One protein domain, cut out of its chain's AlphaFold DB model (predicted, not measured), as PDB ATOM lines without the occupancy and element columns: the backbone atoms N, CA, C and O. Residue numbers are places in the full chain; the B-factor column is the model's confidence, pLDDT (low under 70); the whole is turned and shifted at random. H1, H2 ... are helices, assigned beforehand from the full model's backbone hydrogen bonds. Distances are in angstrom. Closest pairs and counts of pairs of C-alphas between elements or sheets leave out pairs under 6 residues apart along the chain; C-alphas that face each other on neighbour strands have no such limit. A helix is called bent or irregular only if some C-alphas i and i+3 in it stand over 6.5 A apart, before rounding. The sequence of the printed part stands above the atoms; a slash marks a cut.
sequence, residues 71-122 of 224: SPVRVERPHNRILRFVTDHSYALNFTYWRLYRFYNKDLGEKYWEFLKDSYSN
ATOM      1  N   SER A  71       7.354  51.721  25.571       78.81
ATOM      2  CA  SER A  71       8.371  50.786  25.071       78.81
ATOM      3  C   SER A  71       8.524  49.605  26.043       78.81
ATOM      4  O   SER A  71       8.687  49.835  27.251       78.81
ATOM      5  N   PRO A  72       8.530  48.350  25.552       72.75
ATOM      6  CA  PRO A  72       8.727  47.168  26.389       72.75
ATOM      7  C   PRO A  72      10.155  47.087  26.941       72.75
ATOM      8  O   PRO A  72      10.431  46.301  27.845       72.75
ATOM      9  N   VAL A  73      11.076  47.902  26.414       73.56
ATOM     10  CA  VAL A  73      12.466  47.958  26.852       73.56
ATOM     11  C   VAL A  73      12.679  49.177  27.732       73.56
ATOM     12  O   VAL A  73      12.816  50.303  27.253       73.56
ATOM     13  N   ARG A  74      12.777  48.932  29.039       66.31
ATOM     14  CA  ARG A  74      13.307  49.897  30.003       66.31
ATOM     15  C   ARG A  74      14.737  49.504  30.330       66.31
ATOM     16  O   ARG A  74      14.989  48.489  30.971       66.31
ATOM     17  N   VAL A  75      15.692  50.299  29.857       67.56
ATOM     18  CA  VAL A  75      17.088  50.156  30.276       67.56
ATOM     19  C   VAL A  75      17.207  50.778  31.662       67.56
ATOM     20  O   VAL A  75      17.437  51.977  31.813       67.56
ATOM     21  N   GLU A  76      16.977  49.965  32.685       69.19
ATOM     22  CA  GLU A  76      17.018  50.424  34.066       69.19
ATOM     23  C   GLU A  76      18.466  50.499  34.555       69.19
ATOM     24  O   GLU A  76      19.305  49.627  34.300       69.19
ATOM     25  N   ARG A  77      18.784  51.588  35.262       76.25
ATOM     26  CA  ARG A  77      20.065  51.690  35.965       76.25
ATOM     27  C   ARG A  77      20.149  50.589  37.026       76.25
ATOM     28  O   ARG A  77      19.110  50.159  37.526       76.25
ATOM     29  N   PRO A  78      21.364  50.177  37.430       79.06
ATOM     30  CA  PRO A  78      21.504  49.218  38.515       79.06
ATOM     31  C   PRO A  78      20.701  49.662  39.748       79.06
ATOM     32  O   PRO A  78      20.911  50.755  40.275       79.06
ATOM     33  N   HIS A  79      19.783  48.813  40.212       80.06
ATOM     34  CA  HIS A  79      18.966  49.091  41.400       80.06
ATOM     35  C   HIS A  79      19.808  49.122  42.681       80.06
ATOM     36  O   HIS A  79      19.522  49.863  43.623       80.06
ATOM     37  N   ASN A  80      20.879  48.326  42.715       88.44
ATOM     38  CA  ASN A  80      21.820  48.308  43.822       88.44
ATOM     39  C   ASN A  80      22.622  49.622  43.852       88.44
ATOM     40  O   ASN A  80      23.320  49.951  42.894       88.44
ATOM     41  N   ARG A  81      22.548  50.360  44.969       89.62
ATOM     42  CA  ARG A  81      23.201  51.674  45.128       89.62
ATOM     43  C   ARG A  81      24.719  51.624  44.969       89.62
ATOM     44  O   ARG A  81      25.283  52.549  44.395       89.62
ATOM     45  N   ILE A  82      25.364  50.562  45.450       90.06
ATOM     46  CA  ILE A  82      26.817  50.382  45.333       90.06
ATOM     47  C   ILE A  82      27.168  50.141  43.869       90.06
ATOM     48  O   ILE A  82      28.018  50.833  43.321       90.06
ATOM     49  N   LEU A  83      26.461  49.218  43.213       86.69
ATOM     50  CA  LEU A  83      26.674  48.932  41.798       86.69
ATOM     51  C   LEU A  83      26.438  50.179  40.940       86.69
ATOM     52  O   LEU A  83      27.264  50.485  40.089       86.69
ATOM     53  N   ARG A  84      25.376  50.945  41.220       88.00
ATOM     54  CA  ARG A  84      25.089  52.218  40.553       88.00
ATOM     55  C   ARG A  84      26.201  53.238  40.759       88.00
ATOM     56  O   ARG A  84      26.662  53.822  39.787       88.00
ATOM     57  N   PHE A  85      26.649  53.435  41.999       90.56
ATOM     58  CA  PHE A  85      27.754  54.341  42.306       90.56
ATOM     59  C   PHE A  85      29.005  53.956  41.515       90.56
ATOM     60  O   PHE A  85      29.596  54.796  40.841       90.56
ATOM     61  N   VAL A  86      29.358  52.672  41.524       89.62
ATOM     62  CA  VAL A  86      30.521  52.143  40.811       89.62
ATOM     63  C   VAL A  86      30.387  52.330  39.296       89.62
ATOM     64  O   VAL A  86      31.336  52.779  38.655       89.62
ATOM     65  N   THR A  87      29.221  52.050  38.707       87.88
ATOM     66  CA  THR A  87      28.993  52.266  37.270       87.88
ATOM     67  C   THR A  87      28.904  53.742  36.890       87.88
ATOM     68  O   THR A  87      29.198  54.074  35.749       87.88
ATOM     69  N   ASP A  88      28.505  54.631  37.799       87.56
ATOM     70  CA  ASP A  88      28.420  56.072  37.530       87.56
ATOM     71  C   ASP A  88      29.804  56.754  37.657       87.56
ATOM     72  O   ASP A  88      30.039  57.772  37.010       87.56
ATOM     73  N   HIS A  89      30.744  56.179  38.424       90.38
ATOM     74  CA  HIS A  89      32.067  56.774  38.701       90.38
ATOM     75  C   HIS A  89      33.256  56.023  38.078       90.38
ATOM     76  O   HIS A  89      34.399  56.453  38.217       90.38
ATOM     77  N   SER A  90      33.025  54.909  37.377       90.00
ATOM     78  CA  SER A  90      34.079  54.163  36.681       90.00
ATOM     79  C   SER A  90      33.664  53.799  35.262       90.00
ATOM     80  O   SER A  90      32.789  52.961  35.050       90.00
ATOM     81  N   TYR A  91      34.358  54.366  34.272       83.75
ATOM     82  CA  TYR A  91      34.122  54.066  32.857       83.75
ATOM     83  C   TYR A  91      34.321  52.584  32.518       83.75
ATOM     84  O   TYR A  91      33.532  52.020  31.763       83.75
ATOM     85  N   ALA A  92      35.348  51.938  33.077       88.81
ATOM     86  CA  ALA A  92      35.639  50.531  32.800       88.81
ATOM     87  C   ALA A  92      34.539  49.601  33.338       88.81
ATOM     88  O   ALA A  92      34.130  48.649  32.665       88.81
ATOM     89  N   LEU A  93      34.020  49.900  34.532       87.69
ATOM     90  CA  LEU A  93      32.963  49.107  35.159       87.69
ATOM     91  C   LEU A  93      31.596  49.415  34.549       87.69
ATOM     92  O   LEU A  93      30.824  48.490  34.320       87.69
ATOM     93  N   ASN A  94      31.336  50.671  34.178       86.94
ATOM     94  CA  ASN A  94      30.185  51.053  33.363       86.94
ATOM     95  C   ASN A  94      30.155  50.265  32.046       86.94
ATOM     96  O   ASN A  94      29.162  49.612  31.724       86.94
ATOM     97  N   PHE A  95      31.273  50.269  31.315       85.38
ATOM     98  CA  PHE A  95      31.406  49.557  30.049       85.38
ATOM     99  C   PHE A  95      31.179  48.052  30.218       85.38
ATOM    100  O   PHE A  95      30.388  47.465  29.477       85.38
ATOM    101  N   THR A  96      31.829  47.438  31.210       87.06
ATOM    102  CA  THR A  96      31.685  46.005  31.507       87.06
ATOM    103  C   THR A  96      30.244  45.658  31.881       87.06
ATOM    104  O   THR A  96      29.679  44.730  31.304       87.06
ATOM    105  N   TYR A  97      29.617  46.433  32.773       87.00
ATOM    106  CA  TYR A  97      28.229  46.229  33.186       87.00
ATOM    107  C   TYR A  97      27.278  46.264  31.988       87.00
ATOM    108  O   TYR A  97      26.543  45.307  31.764       87.00
ATOM    109  N   TRP A  98      27.327  47.318  31.167       85.56
ATOM    110  CA  TRP A  98      26.431  47.434  30.013       85.56
ATOM    111  C   TRP A  98      26.701  46.381  28.941       85.56
ATOM    112  O   TRP A  98      25.783  45.986  28.219       85.56
ATOM    113  N   ARG A  99      27.947  45.906  28.827       83.75
ATOM    114  CA  ARG A  99      28.287  44.806  27.924       83.75
ATOM    115  C   ARG A  99      27.688  43.485  28.397       83.75
ATOM    116  O   ARG A  99      27.088  42.794  27.579       83.75
ATOM    117  N   LEU A 100      27.784  43.174  29.688       85.69
ATOM    118  CA  LEU A 100      27.150  41.991  30.272       85.69
ATOM    119  C   LEU A 100      25.623  42.094  30.223       85.69
ATOM    120  O   LEU A 100      24.970  41.160  29.774       85.69
ATOM    121  N   TYR A 101      25.051  43.245  30.585       84.56
ATOM    122  CA  TYR A 101      23.610  43.488  30.519       84.56
ATOM    123  C   TYR A 101      23.054  43.194  29.120       84.56
ATOM    124  O   TYR A 101      22.122  42.408  28.985       84.56
ATOM    125  N   ARG A 102      23.667  43.739  28.059       79.25
ATOM    126  CA  ARG A 102      23.251  43.449  26.676       79.25
ATOM    127  C   ARG A 102      23.479  41.994  26.269       79.25
ATOM    128  O   ARG A 102      22.713  41.463  25.476       79.25
ATOM    129  N   PHE A 103      24.521  41.348  26.790       80.44
ATOM    130  CA  PHE A 103      24.785  39.937  26.510       80.44
ATOM    131  C   PHE A 103      23.735  39.007  27.130       80.44
ATOM    132  O   PHE A 103      23.379  38.014  26.502       80.44
ATOM    133  N   TYR A 104      23.241  39.315  28.330       82.56
ATOM    134  CA  TYR A 104      22.222  38.508  29.008       82.56
ATOM    135  C   TYR A 104      20.788  38.846  28.587       82.56
ATOM    136  O   TYR A 104      19.917  37.997  28.713       82.56
ATOM    137  N   ASN A 105      20.548  40.044  28.050       80.62
ATOM    138  CA  ASN A 105      19.224  40.515  27.643       80.62
ATOM    139  C   ASN A 105      19.145  40.709  26.115       80.62
ATOM    140  O   ASN A 105      18.875  41.808  25.623       80.62
ATOM    141  N   LYS A 106      19.471  39.654  25.354       76.69
ATOM    142  CA  LYS A 106      19.540  39.700  23.877       76.69
ATOM    143  C   LYS A 106      18.175  39.933  23.226       76.69
ATOM    144  O   LYS A 106      18.101  40.593  22.195       76.69
ATOM    145  N   ASP A 107      17.119  39.447  23.866       82.94
ATOM    146  CA  ASP A 107      15.719  39.559  23.448       82.94
ATOM    147  C   ASP A 107      15.179  40.996  23.514       82.94
ATOM    148  O   ASP A 107      14.200  41.318  22.846       82.94
ATOM    149  N   LEU A 108      15.818  41.897  24.275       83.00
ATOM    150  CA  LEU A 108      15.401  43.303  24.330       83.00
ATOM    151  C   LEU A 108      15.460  43.969  22.953       83.00
ATOM    152  O   LEU A 108      14.595  44.775  22.632       83.00
ATOM    153  N   GLY A 109      16.458  43.635  22.129       83.38
ATOM    154  CA  GLY A 109      16.554  44.183  20.774       83.38
ATOM    155  C   GLY A 109      15.362  43.782  19.902       83.38
ATOM    156  O   GLY A 109      14.794  44.629  19.218       83.38
ATOM    157  N   GLU A 110      14.956  42.515  19.978       87.44
ATOM    158  CA  GLU A 110      13.822  41.960  19.229       87.44
ATOM    159  C   GLU A 110      12.495  42.547  19.716       87.44
ATOM    160  O   GLU A 110      11.739  43.079  18.910       87.44
ATOM    161  N   LYS A 111      12.259  42.579  21.034       90.25
ATOM    162  CA  LYS A 111      11.061  43.198  21.632       90.25
ATOM    163  C   LYS A 111      10.933  44.676  21.280       90.25
ATOM    164  O   LYS A 111       9.840  45.168  21.013       90.25
ATOM    165  N   TYR A 112      12.051  45.401  21.289       90.50
ATOM    166  CA  TYR A 112      12.073  46.796  20.865       90.50
ATOM    167  C   TYR A 112      11.743  46.933  19.377       90.50
ATOM    168  O   TYR A 112      10.983  47.818  18.993       90.50
ATOM    169  N   TRP A 113      12.279  46.044  18.541       92.75
ATOM    170  CA  TRP A 113      11.992  46.043  17.112       92.75
ATOM    171  C   TRP A 113      10.526  45.722  16.802       92.75
ATOM    172  O   TRP A 113       9.914  46.380  15.963       92.75
ATOM    173  N   GLU A 114       9.941  44.753  17.500       93.75
ATOM    174  CA  GLU A 114       8.510  44.448  17.435       93.75
ATOM    175  C   GLU A 114       7.661  45.647  17.839       93.75
ATOM    176  O   GLU A 114       6.801  46.060  17.067       93.75
ATOM    177  N   PHE A 115       7.990  46.291  18.959       94.94
ATOM    178  CA  PHE A 115       7.290  47.495  19.395       94.94
ATOM    179  C   PHE A 115       7.338  48.633  18.366       94.94
ATOM    180  O   PHE A 115       6.344  49.336  18.175       94.94
ATOM    181  N   LEU A 116       8.467  48.816  17.671       95.62
ATOM    182  CA  LEU A 116       8.552  49.787  16.580       95.62
ATOM    183  C   LEU A 116       7.611  49.405  15.429       95.62
ATOM    184  O   LEU A 116       6.809  50.237  15.012       95.62
ATOM    185  N   LYS A 117       7.634  48.154  14.953       96.56
ATOM    186  CA  LYS A 117       6.707  47.684  13.901       96.56
ATOM    187  C   LYS A 117       5.238  47.876  14.298       96.56
ATOM    188  O   LYS A 117       4.436  48.341  13.484       96.56
ATOM    189  N   ASP A 118       4.899  47.585  15.549       96.38
ATOM    190  CA  ASP A 118       3.551  47.776  16.090       96.38
ATOM    191  C   ASP A 118       3.172  49.261  16.139       96.38
ATOM    192  O   ASP A 118       2.061  49.636  15.775       96.38
ATOM    193  N   SER A 119       4.119  50.133  16.495       97.12
ATOM    194  CA  SER A 119       3.907  51.585  16.511       97.12
ATOM    195  C   SER A 119       3.599  52.136  15.115       97.12
ATOM    196  O   SER A 119       2.669  52.924  14.959       97.12
ATOM    197  N   TYR A 120       4.319  51.689  14.080       97.75
ATOM    198  CA  TYR A 120       4.077  52.129  12.697       97.75
ATOM    199  C   TYR A 120       2.819  51.526  12.066       97.75
ATOM    200  O   TYR A 120       2.263  52.122  11.138       97.75
ATOM    201  N   SER A 121       2.377  50.352  12.515       97.12
ATOM    202  CA  SER A 121       1.150  49.711  12.021       97.12
ATOM    203  C   SER A 121      -0.107  50.175  12.764       97.12
ATOM    204  O   SER A 121      -1.198  50.153  12.193       97.12
ATOM    205  N   ASN A 122       0.030  50.670  13.997       98.06
ATOM    206  CA  ASN A 122      -1.063  51.273  14.747       98.06
ATOM    207  C   ASN A 122      -1.446  52.638  14.157       98.06
ATOM    208  O   ASN A 122      -0.680  53.602  14.200       98.06
TER     209      ASN A 122
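Overview. This is residues 71 to 122 of the 224 residues of an uncharacterized protein of Blastocatellia bacterium (UniProt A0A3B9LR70). This is a long, loose fold-back: residues 71 to 80, with no named element, run along the long axis to the short helix H1 at one end, where the chain turns a corner, and H2 and then H3 lead back one after the other toward the opposite end. H1 and H2 meet at that corner, while H3 touches no helix and makes the far end of the shape, reaching past the first printed residue. The printed part has 52 residues with three named helices, in the order H1, H2, H3, and no named strand; its class is all helix, and 38 of the 52 residues are in the helices. The whole is loose, with a radius of gyration of the C-alphas of 14.0 A, and the C-alphas span 41 by 18 by 15 A.

Along the chain. The printed part begins at Ser 71, with its C-alpha at (8.371, 50.786, 25.071), and residues 71 to 80 come before the first helix. H1 is residues 81 to 89, from C-alpha 81 at (23.201, 51.674, 45.128), and measures 12.1 A from first to last C-alpha. After Ser 90 comes H2, residues 91 to 104, 20.0 A long from first to last C-alpha. Asn 105 and Lys 106 lie between H2 and H3. H3, residues 107 to 121, is the longest helix, with 15 residues and 21.1 A from first to last C-alpha; it ends at C-alpha 121, at (1.150, 49.711, 12.021). Asn 122 follows it.

Arrangement. H1 and H2 touch only at the corner by their link, with 6 pairs of C-alphas within 8 A. The closest C-alphas of the two are those of Thr 87 and Asn 94, 4.3 A apart. H2 touches H1 with residues 93 to 97 alone. The two helices run opposite ways at a steep tilt of 60 degrees, and their centres are 12.3 A apart. H2 and H3 are apart, but only just: their closest C-alphas are 8.2 A apart. H1 and H3 are apart. In H1, H2 and H3 every O i to N i+4 pair is within hydrogen-bond range, and no helix is bent.

Size, cuts and confidence. The outline is a rod. The two C-alphas farthest apart are those of Ile 82, in H1, and Ser 121, in H3, at 42.1 A. The first and last printed C-alphas, those of Ser 71 and Asn 122, are 14.0 A apart. The printed part has no cut. The links from H1 to H2 and from H2 to H3 are tight, with 1 and 2 residues, and no link between helices is long. The mean pLDDT of the printed part is 85.9; the model's confidence is low, under 70, at residues 74 to 76, which lie before H1.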